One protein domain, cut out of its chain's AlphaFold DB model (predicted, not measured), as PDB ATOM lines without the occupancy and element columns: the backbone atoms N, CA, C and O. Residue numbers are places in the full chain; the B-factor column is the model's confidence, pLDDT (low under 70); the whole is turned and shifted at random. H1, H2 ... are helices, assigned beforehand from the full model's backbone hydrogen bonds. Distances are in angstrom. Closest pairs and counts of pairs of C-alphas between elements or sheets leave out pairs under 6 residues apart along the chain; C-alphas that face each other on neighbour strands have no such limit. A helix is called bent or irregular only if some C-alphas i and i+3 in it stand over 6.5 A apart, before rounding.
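Overview. This is residues 12 to 125 of the 863 residues of a protein of Hermetia illucens (UniProt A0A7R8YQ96). Two long helices, H7 and H4, cross nearly at right angles and make the core, with H6 on one side of H4 and H2 at the opposite side of the domain, touching no helix. H1 runs away from the core as an arm, and residues 12 to 21 stick out, while the loop of residues 29 to 42 folds back on itself between H1 and H2. The printed part has 114 residues with seven named helices, H1 to H7 in chain order, and no named strand: all helix. It is compact, with a radius of gyration of the C-alphas of 14.7 A and spans of 48 by 36 by 29 A.

Arrangement. H7, residues 105 to 124, touches H4, residues 68 to 83, about perpendicular at 75 degrees; the closest C-alphas are those of Ala 72 and Gly 115, 4.6 A apart. H7 touches H4 with residues 111 to 119 alone. H6, residues 93 to 101, only just touches residues 73 to 77 of H4, with 3 pairs of C-alphas within 8 A; the closest are those of Lys 77 and Leu 96, 7.0 A apart. Their tilt of 69 degrees, opposite ways, is only just steep. H6 and H7 are close but not clearly touching, with the C-alphas of Trp 100 and Arg 108 the closest at 7.4 A. H1, residues 15 to 28, only just touches H7, with 3 pairs of C-alphas within 8 A, through residues 27 to 28 and 107 to 110 alone. The closest C-alphas are those of Gln 27 and Val 107, 5.9 A apart, and the tilt is steep at 52 degrees, the same way. H3, residues 59 to 62, and H5, residues 85 to 88, are close to H4 but not clearly touching it: the closest C-alphas are Leu 60 and Leu 74, 7.8 A apart, and Leu 81 and Ala 88, 5.4 A apart. H2, residues 43 to 51, is apart from H4 and H7, among others. Every O i to N i+4 pair is within hydrogen-bond range in H1, H2, H4, H6 and H7; H3 and H5 are too short for such a pair.

Along the chain. H7 is 28.5 A long and ends at C-alpha 124 at (24.692, -105.633, -34.997). H4 is 22.4 A long and H1 20.0 A, beginning at C-alpha 15 at (16.923, -98.266, -77.327). H6 measures 12.4 A and H2 12.1 A. H5 measures 5.3 A, and H3 is only just irregular, C-alphas 59 and 62 being 6.8 A apart.

Size, cuts and confidence. The C-alphas farthest apart are those of Lys 13 and Met 124, 48.1 A. Without residues 12 to 21, which stand free, the body spans 34 by 31 by 29 A. The printed part has no cut. The link from H1 to H2 is long, with 14 residues, in which residues 31 to 32 pair antiparallel with residues 39 to 40. The mean pLDDT of the printed part is 79.7; 23 residues are under 70, among them residues 22 to 28, 84 to 90 and 122 to 125.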
ATOM      1  N   GLY A  12      12.050-103.341 -78.138       74.12
ATOM      2  CA  GLY A  12      13.439-103.657 -78.506       74.12
ATOM      3  C   GLY A  12      14.025-102.783 -79.625       74.12
ATOM      4  O   GLY A  12      15.240-102.602 -79.695       74.12
ATOM      5  N   LYS A  13      13.175-102.189 -80.474       85.19
ATOM      6  CA  LYS A  13      13.561-101.261 -81.552       85.19
ATOM      7  C   LYS A  13      13.789 -99.831 -81.044       85.19
ATOM      8  O   LYS A  13      14.318 -99.001 -81.780       85.19
ATOM      9  N   HIS A  14      13.429 -99.532 -79.791       80.88
ATOM     10  CA  HIS A  14      13.508 -98.201 -79.186       80.88
ATOM     11  C   HIS A  14      14.556 -98.133 -78.053       80.88
ATOM     12  O   HIS A  14      14.207 -97.889 -76.896       80.88
ATOM     13  N   PRO A  15      15.869 -98.246 -78.348       79.25
ATOM     14  CA  PRO A  15      16.923 -98.266 -77.327       79.25
ATOM     15  C   PRO A  15      17.013 -96.971 -76.505       79.25
ATOM     16  O   PRO A  15      17.543 -96.989 -75.399       79.25
ATOM     17  N   LYS A  16      16.483 -95.843 -77.004       75.25
ATOM     18  CA  LYS A  16      16.324 -94.616 -76.204       75.25
ATOM     19  C   LYS A  16      15.289 -94.790 -75.089       75.25
ATOM     20  O   LYS A  16      15.541 -94.354 -73.977       75.25
ATOM     21  N   ILE A  17      14.163 -95.441 -75.377       80.19
ATOM     22  CA  ILE A  17      13.058 -95.632 -74.426       80.19
ATOM     23  C   ILE A  17      13.405 -96.741 -73.435       80.19
ATOM     24  O   ILE A  17      13.188 -96.559 -72.244       80.19
ATOM     25  N   ILE A  18      14.078 -97.809 -73.885       78.88
ATOM     26  CA  ILE A  18      14.691 -98.795 -72.982       78.88
ATOM     27  C   ILE A  18      15.674 -98.113 -72.020       78.88
ATOM     28  O   ILE A  18      15.596 -98.357 -70.824       78.88
ATOM     29  N   ARG A  19      16.552 -97.217 -72.495       74.06
ATOM     30  CA  ARG A  19      17.477 -96.478 -71.612       74.06
ATOM     31  C   ARG A  19      16.772 -95.518 -70.656       74.06
ATOM     32  O   ARG A  19      17.223 -95.400 -69.526       74.06
ATOM     33  N   VAL A  20      15.700 -94.849 -71.084       79.06
ATOM     34  CA  VAL A  20      14.893 -93.995 -70.194       79.06
ATOM     35  C   VAL A  20      14.226 -94.847 -69.115       79.06
ATOM     36  O   VAL A  20      14.424 -94.560 -67.945       79.06
ATOM     37  N   ALA A  21      13.555 -95.945 -69.474       70.75
ATOM     38  CA  ALA A  21      12.934 -96.855 -68.509       70.75
ATOM     39  C   ALA A  21      13.960 -97.533 -67.577       70.75
ATOM     40  O   ALA A  21      13.717 -97.668 -66.387       70.75
ATOM     41  N   GLN A  22      15.140 -97.912 -68.082       65.94
ATOM     42  CA  GLN A  22      16.232 -98.441 -67.254       65.94
ATOM     43  C   GLN A  22      16.817 -97.386 -66.306       65.94
ATOM     44  O   GLN A  22      17.229 -97.734 -65.205       65.94
ATOM     45  N   ASN A  23      16.861 -96.113 -66.712       69.75
ATOM     46  CA  ASN A  23      17.276 -95.006 -65.851       69.75
ATOM     47  C   ASN A  23      16.222 -94.710 -64.772       69.75
ATOM     48  O   ASN A  23      16.583 -94.518 -63.620       69.75
ATOM     49  N   ASP A  24      14.944 -94.714 -65.148       68.31
ATOM     50  CA  ASP A  24      13.780 -94.512 -64.276       68.31
ATOM     51  C   ASP A  24      13.694 -95.620 -63.205       68.31
ATOM     52  O   ASP A  24      13.724 -95.348 -62.006       68.31
ATOM     53  N   MET A  25      13.786 -96.894 -63.609       63.38
ATOM     54  CA  MET A  25      13.892 -98.033 -62.679       63.38
ATOM     55  C   MET A  25      15.168 -98.000 -61.816       63.38
ATOM     56  O   MET A  25      15.163 -98.483 -60.686       63.38
ATOM     57  N   ALA A  26      16.265 -97.412 -62.307       60.75
ATOM     58  CA  ALA A  26      17.476 -97.198 -61.508       60.75
ATOM     59  C   ALA A  26      17.377 -96.006 -60.533       60.75
ATOM     60  O   ALA A  26      18.259 -95.827 -59.686       60.75
ATOM     61  N   GLN A  27      16.318 -95.195 -60.628       62.81
ATOM     62  CA  GLN A  27      16.017 -94.101 -59.705       62.81
ATOM     63  C   GLN A  27      15.049 -94.527 -58.585       62.81
ATOM     64  O   GLN A  27      15.129 -93.956 -57.496       62.81
ATOM     65  N   THR A  28      14.197 -95.542 -58.799       65.62
ATOM     66  CA  THR A  28      13.205 -95.992 -57.801       65.62
ATOM     67  C   THR A  28      13.788 -96.893 -56.707       65.62
ATOM     68  O   THR A  28      13.716 -96.542 -55.528       65.62
ATOM     69  N   ASP A  29      14.374 -98.040 -57.068       77.06
ATOM     70  CA  ASP A  29      14.740 -99.098 -56.115       77.06
ATOM     71  C   ASP A  29      16.254 -99.294 -55.981       77.06
ATOM     72  O   ASP A  29      16.995 -99.323 -56.963       77.06
ATOM     73  N   VAL A  30      16.729 -99.466 -54.741       84.44
ATOM     74  CA  VAL A  30      18.156 -99.612 -54.398       84.44
ATOM     75  C   VAL A  30      18.349-100.863 -53.534       84.44
ATOM     76  O   VAL A  30      18.312-100.809 -52.303       84.44
ATOM     77  N   LEU A  31      18.556-102.014 -54.179       87.94
ATOM     78  CA  LEU A  31      18.848-103.288 -53.512       87.94
ATOM     79  C   LEU A  31      20.355-103.412 -53.280       87.94
ATOM     80  O   LEU A  31      21.142-103.134 -54.181       87.94
ATOM     81  N   VAL A  32      20.782-103.855 -52.095       88.38
ATOM     82  CA  VAL A  32      22.211-103.897 -51.736       88.38
ATOM     83  C   VAL A  32      22.582-105.220 -51.082       88.38
ATOM     84  O   VAL A  32      21.932-105.669 -50.138       88.38
ATOM     85  N   CYS A  33      23.666-105.840 -51.546       87.62
ATOM     86  CA  CYS A  33      24.187-107.055 -50.927       87.62
ATOM     87  C   CYS A  33      25.001-106.732 -49.663       87.62
ATOM     88  O   CYS A  33      26.082-106.156 -49.751       87.62
ATOM     89  N   GLY A  34      24.550-107.185 -48.489       82.44
ATOM     90  CA  GLY A  34      25.237-106.999 -47.195       82.44
ATOM     91  C   GLY A  34      26.566-107.758 -47.008       82.44
ATOM     92  O   GLY A  34      26.970-108.000 -45.874       82.44
ATOM     93  N   LYS A  35      27.222-108.179 -48.098       82.44
ATOM     94  CA  LYS A  35      28.568-108.785 -48.117       82.44
ATOM     95  C   LYS A  35      29.524-107.973 -49.000       82.44
ATOM     96  O   LYS A  35      30.479-107.387 -48.498       82.44
ATOM     97  N   CYS A  36      29.233-107.893 -50.302       86.06
ATOM     98  CA  CYS A  36      30.047-107.152 -51.273       86.06
ATOM     99  C   CYS A  36      29.646-105.679 -51.445       86.06
ATOM    100  O   CYS A  36      30.324-104.959 -52.169       86.06
ATOM    101  N   HIS A  37      28.537-105.237 -50.846       86.69
ATOM    102  CA  HIS A  37      27.930-103.914 -51.041       86.69
ATOM    103  C   HIS A  37      27.696-103.507 -52.511       86.69
ATOM    104  O   HIS A  37      27.449-102.334 -52.787       86.69
ATOM    105  N   ASN A  38      27.686-104.469 -53.447       86.81
ATOM    106  CA  ASN A  38      27.165-104.251 -54.794       86.81
ATOM    107  C   ASN A  38      25.692-103.841 -54.713       86.81
ATOM    108  O   ASN A  38      24.931-104.356 -53.883       86.81
ATOM    109  N   VAL A  39      25.314-102.949 -55.623       87.38
ATOM    110  CA  VAL A  39      23.972-102.383 -55.732       87.38
ATOM    111  C   VAL A  39      23.297-102.896 -56.997       87.38
ATOM    112  O   VAL A  39      23.938-103.042 -58.036       87.38
ATOM    113  N   PHE A  40      22.003-103.175 -56.889       86.81
ATOM    114  CA  PHE A  40      21.168-103.733 -57.939       86.81
ATOM    115  C   PHE A  40      19.842-102.969 -57.982       86.81
ATOM    116  O   PHE A  40      19.267-102.654 -56.941       86.81
ATOM    117  N   HIS A  41      19.346-102.712 -59.190       83.94
ATOM    118  CA  HIS A  41      18.051-102.058 -59.437       83.94
ATOM    119  C   HIS A  41      16.973-103.048 -59.922       83.94
ATOM    120  O   HIS A  41      15.843-102.670 -60.196       83.94
ATOM    121  N   PHE A  42      17.332-104.334 -60.020       84.38
ATOM    122  CA  PHE A  42      16.470-105.432 -60.457       84.38
ATOM    123  C   PHE A  42      16.559-106.565 -59.432       84.38
ATOM    124  O   PHE A  42      17.661-106.933 -59.002       84.38
ATOM    125  N   ILE A  43      15.410-107.113 -59.030       83.94
ATOM    126  CA  ILE A  43      15.318-108.173 -58.009       83.94
ATOM    127  C   ILE A  43      15.941-109.470 -58.540       83.94
ATOM    128  O   ILE A  43      16.589-110.201 -57.794       83.94
ATOM    129  N   GLU A  44      15.802-109.706 -59.840       87.69
ATOM    130  CA  GLU A  44      16.340-110.835 -60.590       87.69
ATOM    131  C   GLU A  44      17.870-110.862 -60.486       87.69
ATOM    132  O   GLU A  44      18.430-111.831 -59.986       87.69
ATOM    133  N   LEU A  45      18.542-109.757 -60.837       85.19
ATOM    134  CA  LEU A  45      20.006-109.643 -60.774       85.19
ATOM    135  C   LEU A  45      20.544-109.743 -59.336       85.19
ATOM    136  O   LEU A  45      21.625-110.286 -59.105       85.19
ATOM    137  N   PHE A  46      19.792-109.237 -58.351       86.94
ATOM    138  CA  PHE A  46      20.132-109.401 -56.937       86.94
ATOM    139  C   PHE A  46      20.016-110.867 -56.483       86.94
ATOM    140  O   PHE A  46      20.876-111.360 -55.749       86.94
ATOM    141  N   GLN A  47      18.974-111.572 -56.931       86.81
ATOM    142  CA  GLN A  47      18.751-112.981 -56.614       86.81
ATOM    143  C   GLN A  47      19.768-113.887 -57.327       86.81
ATOM    144  O   GLN A  47      20.346-114.753 -56.675       86.81
ATOM    145  N   GLU A  48      20.089-113.627 -58.598       89.88
ATOM    146  CA  GLU A  48      21.197-114.268 -59.321       89.88
ATOM    147  C   GLU A  48      22.527-114.083 -58.580       89.88
ATOM    148  O   GLU A  48      23.231-115.054 -58.319       89.88
ATOM    149  N   HIS A  49      22.862-112.856 -58.166       87.00
ATOM    150  CA  HIS A  49      24.085-112.581 -57.406       87.00
ATOM    151  C   HIS A  49      24.144-113.331 -56.061       87.00
ATOM    152  O   HIS A  49      25.211-113.791 -55.642       87.00
ATOM    153  N   LYS A  50      23.004-113.446 -55.375       85.00
ATOM    154  CA  LYS A  50      22.871-114.186 -54.118       85.00
ATOM    155  C   LYS A  50      23.062-115.693 -54.328       85.00
ATOM    156  O   LYS A  50      23.777-116.313 -53.541       85.00
ATOM    157  N   ASP A  51      22.467-116.252 -55.378       87.25
ATOM    158  CA  ASP A  51      22.466-117.693 -55.655       87.25
ATOM    159  C   ASP A  51      23.782-118.169 -56.301       87.25
ATOM    160  O   ASP A  51      24.243-119.270 -56.010       87.25
ATOM    161  N   MET A  52      24.454-117.308 -57.075       83.88
ATOM    162  CA  MET A  52      25.809-117.533 -57.610       83.88
ATOM    163  C   MET A  52      26.919-117.505 -56.544       83.88
ATOM    164  O   MET A  52      28.067-117.817 -56.856       83.88
ATOM    165  N   GLY A  53      26.604-117.137 -55.299       78.75
ATOM    166  CA  GLY A  53      27.561-117.078 -54.197       78.75
ATOM    167  C   GLY A  53      28.368-115.778 -54.166       78.75
ATOM    168  O   GLY A  53      29.349-115.587 -54.881       78.75
ATOM    169  N   CYS A  54      28.000-114.866 -53.266       83.06
ATOM    170  CA  CYS A  54      28.764-113.639 -53.045       83.06
ATOM    171  C   CYS A  54      30.091-113.910 -52.302       83.06
ATOM    172  O   CYS A  54      30.122-113.907 -51.067       83.06
ATOM    173  N   GLU A  55      31.178-114.088 -53.059       70.75
ATOM    174  CA  GLU A  55      32.553-114.270 -52.550       70.75
ATOM    175  C   GLU A  55      33.331-112.963 -52.317       70.75
ATOM    176  O   GLU A  55      34.334-112.957 -51.605       70.75
ATOM    177  N   LYS A  56      32.907-111.846 -52.922       70.44
ATOM    178  CA  LYS A  56      33.626-110.565 -52.832       70.44
ATOM    179  C   LYS A  56      33.331-109.856 -51.506       70.44
ATOM    180  O   LYS A  56      32.172-109.593 -51.198       70.44
ATOM    181  N   ASP A  57      34.377-109.473 -50.784       69.75
ATOM    182  CA  ASP A  57      34.304-108.474 -49.712       69.75
ATOM    183  C   ASP A  57      34.535-107.068 -50.288       69.75
ATOM    184  O   ASP A  57      35.365-106.877 -51.177       69.75
ATOM    185  N   SER A  58      33.803-106.075 -49.783       75.44
ATOM    186  CA  SER A  58      33.921-104.677 -50.225       75.44
ATOM    187  C   SER A  58      34.958-103.883 -49.430       75.44
ATOM    188  O   SER A  58      35.023-104.041 -48.212       75.44
ATOM    189  N   GLU A  59      35.584-102.878 -50.048       69.44
ATOM    190  CA  GLU A  59      36.351-101.835 -49.333       69.44
ATOM    191  C   GLU A  59      35.520-101.100 -48.260       69.44
ATOM    192  O   GLU A  59      36.051-100.619 -47.263       69.44
ATOM    193  N   LEU A  60      34.194-101.040 -48.435       72.56
ATOM    194  CA  LEU A  60      33.266-100.362 -47.526       72.56
ATOM    195  C   LEU A  60      32.966-101.168 -46.241       72.56
ATOM    196  O   LEU A  60      32.351-100.640 -45.318       72.56
ATOM    197  N   LYS A  61      33.417-102.428 -46.149       68.50
ATOM    198  CA  LYS A  61      33.113-103.362 -45.047       68.50
ATOM    199  C   LYS A  61      33.720-102.918 -43.713       68.50
ATOM    200  O   LYS A  61      33.064-103.019 -42.682       68.50
ATOM    201  N   ASP A  62      34.927-102.354 -43.754       64.38
ATOM    202  CA  ASP A  62      35.632-101.807 -42.586       64.38
ATOM    203  C   ASP A  62      35.346-100.305 -42.356       64.38
ATOM    204  O   ASP A  62      35.984 -99.655 -41.520       64.38
ATOM    205  N   SER A  63      34.387 -99.723 -43.090       71.50
ATOM    206  CA  SER A  63      34.059 -98.296 -43.012       71.50
ATOM    207  C   SER A  63      33.363 -97.942 -41.694       71.50
ATOM    208  O   SER A  63      32.144 -98.038 -41.550       71.50
ATOM    209  N   ARG A  64      34.151 -97.456 -40.729       69.00
ATOM    210  CA  ARG A  64      33.697 -96.990 -39.400       69.00
ATOM    211  C   ARG A  64      32.854 -95.702 -39.423       69.00
ATOM    212  O   ARG A  64      32.664 -95.082 -38.378       69.00
ATOM    213  N   GLU A  65      32.374 -95.269 -40.586       82.56
ATOM    214  CA  GLU A  65      31.568 -94.056 -40.723       82.56
ATOM    215  C   GLU A  65      30.209 -94.216 -40.015       82.56
ATOM    216  O   GLU A  65      29.432 -95.137 -40.279       82.56
ATOM    217  N   SER A  66      29.918 -93.296 -39.097       76.56
ATOM    218  CA  SER A  66      28.710 -93.285 -38.272       76.56
ATOM    219  C   SER A  66      27.569 -92.472 -38.890       76.56
ATOM    220  O   SER A  66      26.415 -92.652 -38.499       76.56
ATOM    221  N   LYS A  67      27.841 -91.636 -39.897       85.81
ATOM    222  CA  LYS A  67      26.862 -90.759 -40.553       85.81
ATOM    223  C   LYS A  67      26.183 -91.457 -41.744       85.81
ATOM    224  O   LYS A  67      26.844 -91.701 -42.756       85.81
ATOM    225  N   PRO A  68      24.855 -91.696 -41.715       85.56
ATOM    226  CA  PRO A  68      24.166 -92.400 -42.800       85.56
ATOM    227  C   PRO A  68      24.233 -91.664 -44.146       85.56
ATOM    228  O   PRO A  68      24.331 -92.317 -45.178       85.56
ATOM    229  N   LYS A  69      24.256 -90.319 -44.159       88.19
ATOM    230  CA  LYS A  69      24.401 -89.536 -45.403       88.19
ATOM    231  C   LYS A  69      25.766 -89.721 -46.082       88.19
ATOM    232  O   LYS A  69      25.841 -89.644 -47.305       88.19
ATOM    233  N   VAL A  70      26.824 -89.998 -45.316       89.19
ATOM    234  CA  VAL A  70      28.159 -90.280 -45.868       89.19
ATOM    235  C   VAL A  70      28.232 -91.728 -46.358       89.19
ATOM    236  O   VAL A  70      28.700 -91.962 -47.467       89.19
ATOM    237  N   TRP A  71      27.672 -92.681 -45.604       87.88
ATOM    238  CA  TRP A  71      27.491 -94.070 -46.058       87.88
ATOM    239  C   TRP A  71      26.732 -94.159 -47.388       87.88
ATOM    240  O   TRP A  71      27.165 -94.865 -48.294       87.88
ATOM    241  N   ALA A  72      25.645 -93.400 -47.526       90.75
ATOM    242  CA  ALA A  72      24.840 -93.323 -48.741       90.75
ATOM    243  C   ALA A  72      25.646 -92.827 -49.952       90.75
ATOM    244  O   ALA A  72      25.632 -93.457 -51.007       90.75
ATOM    245  N   PHE A  73      26.411 -91.742 -49.776       91.62
ATOM    246  CA  PHE A  73      27.299 -91.222 -50.814       91.62
ATOM    247  C   PHE A  73      28.415 -92.213 -51.180       91.62
ATOM    248  O   PHE A  73      28.717 -92.379 -52.360       91.62
ATOM    249  N   LEU A  74      29.028 -92.887 -50.201       90.31
ATOM    250  CA  LEU A  74      30.079 -93.881 -50.450       90.31
ATOM    251  C   LEU A  74      29.542 -95.105 -51.206       90.31
ATOM    252  O   LEU A  74      30.193 -95.574 -52.139       90.31
ATOM    253  N   LEU A  75      28.346 -95.577 -50.849       88.56
ATOM    254  CA  LEU A  75      27.645 -96.660 -51.535       88.56
ATOM    255  C   LEU A  75      27.280 -96.275 -52.978       88.56
ATOM    256  O   LEU A  75      27.580 -97.019 -53.910       88.56
ATOM    257  N   TRP A  76      26.696 -95.091 -53.180       90.50
ATOM    258  CA  TRP A  76      26.387 -94.562 -54.513       90.50
ATOM    259  C   TRP A  76      27.645 -94.373 -55.357       90.50
ATOM    260  O   TRP A  76      27.680 -94.791 -56.511       90.50
ATOM    261  N   LYS A  77      28.721 -93.831 -54.775       88.62
ATOM    262  CA  LYS A  77      30.023 -93.730 -55.437       88.62
ATOM    263  C   LYS A  77      30.517 -95.112 -55.881       88.62
ATOM    264  O   LYS A  77      30.944 -95.242 -57.022       88.62
ATOM    265  N   ALA A  78      30.451 -96.132 -55.023       85.62
ATOM    266  CA  ALA A  78      30.849 -97.495 -55.384       85.62
ATOM    267  C   ALA A  78      30.004 -98.052 -56.546       85.62
ATOM    268  O   ALA A  78      30.562 -98.590 -57.502       85.62
ATOM    269  N   ALA A  79      28.685 -97.838 -56.522       85.69
ATOM    270  CA  ALA A  79      27.791 -98.224 -57.612       85.69
ATOM    271  C   ALA A  79      28.147 -97.525 -58.940       85.69
ATOM    272  O   ALA A  79      28.347 -98.201 -59.948       85.69
ATOM    273  N   GLN A  80      28.327 -96.197 -58.938       83.75
ATOM    274  CA  GLN A  80      28.707 -95.421 -60.131       83.75
ATOM    275  C   GLN A  80      30.065 -95.848 -60.712       83.75
ATOM    276  O   GLN A  80      30.233 -95.882 -61.930       83.75
ATOM    277  N   LEU A  81      31.026 -96.213 -59.855       79.69
ATOM    278  CA  LEU A  81      32.317 -96.764 -60.281       79.69
ATOM    279  C   LEU A  81      32.163 -98.164 -60.903       79.69
ATOM    280  O   LEU A  81      32.820 -98.455 -61.898       79.69
ATOM    281  N   SER A  82      31.277 -99.007 -60.358       71.50
ATOM    282  CA  SER A  82      31.018-100.366 -60.866       71.50
ATOM    283  C   SER A  82      30.244-100.400 -62.190       71.50
ATOM    284  O   SER A  82      30.480-101.279 -63.013       71.50
ATOM    285  N   LEU A  83      29.360 -99.425 -62.425       70.38
ATOM    286  CA  LEU A  83      28.605 -99.284 -63.675       70.38
ATOM    287  C   LEU A  83      29.454 -98.699 -64.815       70.38
ATOM    288  O   LEU A  83      29.055 -98.765 -65.978       70.38
ATOM    289  N   ASN A  84      30.587 -98.067 -64.497       68.25
ATOM    290  CA  ASN A  84      31.336 -97.253 -65.446       68.25
ATOM    291  C   ASN A  84      32.843 -97.266 -65.134       68.25
ATOM    292  O   ASN A  84      33.406 -96.290 -64.642       68.25
ATOM    293  N   GLU A  85      33.523 -98.371 -65.456       61.22
ATOM    294  CA  GLU A  85      34.954 -98.579 -65.160       61.22
ATOM    295  C   GLU A  85      35.870 -97.464 -65.718       61.22
ATOM    296  O   GLU A  85      36.878 -97.100 -65.109       61.22
ATOM    297  N   ASN A  86      35.493 -96.843 -66.842       57.56
ATOM    298  CA  ASN A  86      36.212 -95.701 -67.430       57.56
ATOM    299  C   ASN A  86      36.153 -94.433 -66.551       57.56
ATOM    300  O   ASN A  86      37.068 -93.603 -66.563       57.56
ATOM    301  N   LEU A  87      35.088 -94.290 -65.757       62.09
ATOM    302  CA  LEU A  87      34.874 -93.190 -64.819       62.09
ATOM    303  C   LEU A  87      35.813 -93.292 -63.604       62.09
ATOM    304  O   LEU A  87      36.234 -92.266 -63.060       62.09
ATOM    305  N   ALA A  88      36.186 -94.515 -63.211       60.72
ATOM    306  CA  ALA A  88      37.015 -94.786 -62.037       60.72
ATOM    307  C   ALA A  88      38.450 -94.257 -62.158       60.72
ATOM    308  O   ALA A  88      39.018 -93.783 -61.176       60.72
ATOM    309  N   ASN A  89      39.013 -94.260 -63.369       60.19
ATOM    310  CA  ASN A  89      40.362 -93.751 -63.629       60.19
ATOM    311  C   ASN A  89      40.425 -92.226 -63.849       60.19
ATOM    312  O   ASN A  89      41.517 -91.683 -64.016       60.19
ATOM    313  N   THR A  90      39.282 -91.527 -63.898       60.06
ATOM    314  CA  THR A  90      39.215 -90.130 -64.378       60.06
ATOM    315  C   THR A  90      38.413 -89.165 -63.499       60.06
ATOM    316  O   THR A  90      38.609 -87.953 -63.612       60.06
ATOM    317  N   THR A  91      37.532 -89.639 -62.609       72.25
ATOM    318  CA  THR A  91      36.684 -88.749 -61.794       72.25
ATOM    319  C   THR A  91      37.203 -88.506 -60.381       72.25
ATOM    320  O   THR A  91      37.511 -89.413 -59.612       72.25
ATOM    321  N   ASN A  92      37.254 -87.228 -60.002       83.62
ATOM    322  CA  ASN A  92      37.546 -86.820 -58.634       83.62
ATOM    323  C   ASN A  92      36.323 -87.085 -57.732       83.62
ATOM    324  O   ASN A  92      35.191 -86.773 -58.109       83.62
ATOM    325  N   SER A  93      36.551 -87.587 -56.513       82.81
ATOM    326  CA  SER A  93      35.481 -87.846 -55.531       82.81
ATOM    327  C   SER A  93      34.657 -86.595 -55.193       82.81
ATOM    328  O   SER A  93      33.464 -86.714 -54.932       82.81
ATOM    329  N   TRP A  94      35.249 -85.397 -55.264       86.75
ATOM    330  CA  TRP A  94      34.530 -84.127 -55.126       86.75
ATOM    331  C   TRP A  94      33.524 -83.889 -56.260       86.75
ATOM    332  O   TRP A  94      32.397 -83.486 -55.997       86.75
ATOM    333  N   LYS A  95      33.882 -84.201 -57.514       88.31
ATOM    334  CA  LYS A  95      32.975 -84.053 -58.666       88.31
ATOM    335  C   LYS A  95      31.785 -85.014 -58.562       88.31
ATOM    336  O   LYS A  95      30.658 -84.629 -58.857       88.31
ATOM    337  N   LEU A  96      32.031 -86.232 -58.076       88.44
ATOM    338  CA  LEU A  96      30.974 -87.192 -57.748       88.44
ATOM    339  C   LEU A  96      30.088 -86.680 -56.597       88.44
ATOM    340  O   LEU A  96      28.872 -86.779 -56.690       88.44
ATOM    341  N   TYR A  97      30.657 -86.058 -55.559       90.69
ATOM    342  CA  TYR A  97      29.871 -85.434 -54.484       90.69
ATOM    343  C   TYR A  97      29.018 -84.251 -54.977       90.69
ATOM    344  O   TYR A  97      27.848 -84.146 -54.622       90.69
ATOM    345  N   GLN A  98      29.555 -83.399 -55.856       90.06
ATOM    346  CA  GLN A  98      28.791 -82.324 -56.500       90.06
ATOM    347  C   GLN A  98      27.620 -82.868 -57.333       90.06
ATOM    348  O   GLN A  98      26.541 -82.281 -57.317       90.06
ATOM    349  N   GLN A  99      27.804 -83.991 -58.036       88.19
ATOM    350  CA  GLN A  99      26.727 -84.659 -58.772       88.19
ATOM    351  C   GLN A  99      25.681 -85.273 -57.825       88.19
ATOM    352  O   GLN A  99      24.492 -85.083 -58.043       88.19
ATOM    353  N   TRP A 100      26.109 -85.930 -56.744       89.44
ATOM    354  CA  TRP A 100      25.251 -86.480 -55.684       89.44
ATOM    355  C   TRP A 100      24.363 -85.418 -55.009       89.44
ATOM    356  O   TRP A 100      23.170 -85.640 -54.797       89.44
ATOM    357  N   VAL A 101      24.918 -84.238 -54.713       90.94
ATOM    358  CA  VAL A 101      24.155 -83.097 -54.169       90.94
ATOM    359  C   VAL A 101      23.178 -82.520 -55.202       90.94
ATOM    360  O   VAL A 101      22.120 -82.039 -54.816       90.94
ATOM    361  N   LYS A 102      23.480 -82.621 -56.504       88.94
ATOM    362  CA  LYS A 102      22.597 -82.188 -57.604       88.94
ATOM    363  C   LYS A 102      21.554 -83.223 -58.051       88.94
ATOM    364  O   LYS A 102      20.749 -82.903 -58.918       88.94
ATOM    365  N   MET A 103      21.559 -84.442 -57.509       85.00
ATOM    366  CA  MET A 103      20.441 -85.375 -57.709       85.00
ATOM    367  C   MET A 103      19.211 -84.901 -56.933       85.00
ATOM    368  O   MET A 103      19.363 -84.228 -55.914       85.00
ATOM    369  N   GLU A 104      18.024 -85.308 -57.373       88.06
ATOM    370  CA  GLU A 104      16.760 -85.044 -56.680       88.06
ATOM    371  C   GLU A 104      16.765 -85.588 -55.238       88.06
ATOM    372  O   GLU A 104      17.342 -86.642 -54.953       88.06
ATOM    373  N   ASP A 105      16.110 -84.876 -54.319       87.75
ATOM    374  CA  ASP A 105      16.049 -85.229 -52.897       87.75
ATOM    375  C   ASP A 105      15.363 -86.581 -52.636       87.75
ATOM    376  O   ASP A 105      15.791 -87.305 -51.733       87.75
ATOM    377  N   SER A 106      14.367 -86.953 -53.450       85.00
ATOM    378  CA  SER A 106      13.674 -88.249 -53.386       85.00
ATOM    379  C   SER A 106      14.652 -89.411 -53.603       85.00
ATOM    380  O   SER A 106      14.861 -90.229 -52.703       85.00
ATOM    381  N   VAL A 107      15.345 -89.410 -54.748       85.62
ATOM    382  CA  VAL A 107      16.403 -90.359 -55.106       85.62
ATOM    383  C   VAL A 107      17.503 -90.318 -54.049       85.62
ATOM    384  O   VAL A 107      17.934 -91.359 -53.565       85.62
ATOM    385  N   ARG A 108      17.949 -89.136 -53.609       90.00
ATOM    386  CA  ARG A 108      19.018 -89.052 -52.603       90.00
ATOM    387  C   ARG A 108      18.621 -89.713 -51.278       90.00
ATOM    388  O   ARG A 108      19.468 -90.363 -50.666       90.00
ATOM    389  N   GLU A 109      17.366 -89.604 -50.834       89.56
ATOM    390  CA  GLU A 109      16.917 -90.286 -49.615       89.56
ATOM    391  C   GLU A 109      16.689 -91.802 -49.785       89.56
ATOM    392  O   GLU A 109      16.885 -92.502 -48.791       89.56
ATOM    393  N   THR A 110      16.421 -92.367 -50.977       88.56
ATOM    394  CA  THR A 110      16.393 -93.848 -51.142       88.56
ATOM    395  C   THR A 110      17.762 -94.461 -50.825       88.56
ATOM    396  O   THR A 110      17.875 -95.380 -50.007       88.56
ATOM    397  N   TRP A 111      18.835 -93.862 -51.346       90.75
ATOM    398  CA  TRP A 111      20.216 -94.233 -51.024       90.75
ATOM    399  C   TRP A 111      20.578 -93.963 -49.553       90.75
ATOM    400  O   TRP A 111      21.358 -94.713 -48.959       90.75
ATOM    401  N   ILE A 112      20.003 -92.934 -48.918       91.31
ATOM    402  CA  ILE A 112      20.191 -92.679 -47.478       91.31
ATOM    403  C   ILE A 112      19.436 -93.708 -46.623       91.31
ATOM    404  O   ILE A 112      19.952 -94.112 -45.581       91.31
ATOM    405  N   VAL A 113      18.271 -94.200 -47.053       91.56
ATOM    406  CA  VAL A 113      17.576 -95.338 -46.427       91.56
ATOM    407  C   VAL A 113      18.381 -96.631 -46.585       91.56
ATOM    408  O   VAL A 113      18.549 -97.348 -45.597       91.56
ATOM    409  N   ALA A 114      18.971 -96.893 -47.753       87.31
ATOM    410  CA  ALA A 114      19.900 -98.010 -47.937       87.31
ATOM    411  C   ALA A 114      21.117 -97.900 -46.991       87.31
ATOM    412  O   ALA A 114      21.431 -98.848 -46.270       87.31
ATOM    413  N   GLY A 115      21.740 -96.718 -46.894       87.31
ATOM    414  CA  GLY A 115      22.853 -96.450 -45.975       87.31
ATOM    415  C   GLY A 115      22.495 -96.627 -44.491       87.31
ATOM    416  O   GLY A 115      23.247 -97.264 -43.754       87.31
ATOM    417  N   LYS A 116      21.324 -96.132 -44.049       87.38
ATOM    418  CA  LYS A 116      20.773 -96.367 -42.694       87.38
ATOM    419  C   LYS A 116      20.611 -97.873 -42.427       87.38
ATOM    420  O   LYS A 116      21.039 -98.363 -41.383       87.38
ATOM    421  N   THR A 117      20.035 -98.603 -43.384       84.62
ATOM    422  CA  THR A 117      19.766-100.047 -43.295       84.62
ATOM    423  C   THR A 117      21.059-100.856 -43.158       84.62
ATOM    424  O   THR A 117      21.212-101.593 -42.183       84.62
ATOM    425  N   ILE A 118      22.035-100.666 -44.052       80.44
ATOM    426  CA  ILE A 118      23.330-101.372 -44.010       80.44
ATOM    427  C   ILE A 118      24.077-101.076 -42.707       80.44
ATOM    428  O   ILE A 118      24.574-101.994 -42.055       80.44
ATOM    429  N   GLN A 119      24.103 -99.810 -42.274       78.81
ATOM    430  CA  GLN A 119      24.771 -99.429 -41.031       78.81
ATOM    431  C   GLN A 119      24.128-100.084 -39.795       78.81
ATOM    432  O   GLN A 119      24.840-100.395 -38.838       78.81
ATOM    433  N   SER A 120      22.811-100.331 -39.798       76.75
ATOM    434  CA  SER A 120      22.151-101.061 -38.706       76.75
ATOM    435  C   SER A 120      22.656-102.508 -38.601       76.75
ATOM    436  O   SER A 120      23.030-102.945 -37.512       76.75
ATOM    437  N   PHE A 121      22.798-103.212 -39.730       70.62
ATOM    438  CA  PHE A 121      23.375-104.559 -39.773       70.62
ATOM    439  C   PHE A 121      24.867-104.573 -39.410       70.62
ATOM    440  O   PHE A 121      25.296-105.427 -38.636       70.62
ATOM    441  N   ALA A 122      25.648-103.596 -39.883       64.81
ATOM    442  CA  ALA A 122      27.067-103.470 -39.545       64.81
ATOM    443  C   ALA A 122      27.300-103.265 -38.033       64.81
ATOM    444  O   ALA A 122      28.229-103.843 -37.468       64.81
ATOM    445  N   LYS A 123      26.432-102.498 -37.356       56.84
ATOM    446  CA  LYS A 123      26.468-102.316 -35.893       56.84
ATOM    447  C   LYS A 123      26.083-103.591 -35.132       56.84
ATOM    448  O   LYS A 123      26.727-103.912 -34.138       56.84
ATOM    449  N   MET A 124      25.094-104.352 -35.610       54.25
ATOM    450  CA  MET A 124      24.692-105.633 -34.997       54.25
ATOM    451  C   MET A 124      25.742-106.750 -35.153       54.25
ATOM    452  O   MET A 124      25.770-107.686 -34.357       54.25
ATOM    453  N   GLY A 125      26.670-106.630 -36.111       46.81
ATOM    454  CA  GLY A 125      27.781-107.573 -36.301       46.81
ATOM    455  C   GLY A 125      28.768-107.689 -35.126       46.81
ATOM    456  O   GLY A 125      29.632-108.561 -35.155       46.81
TER     457      GLY A 125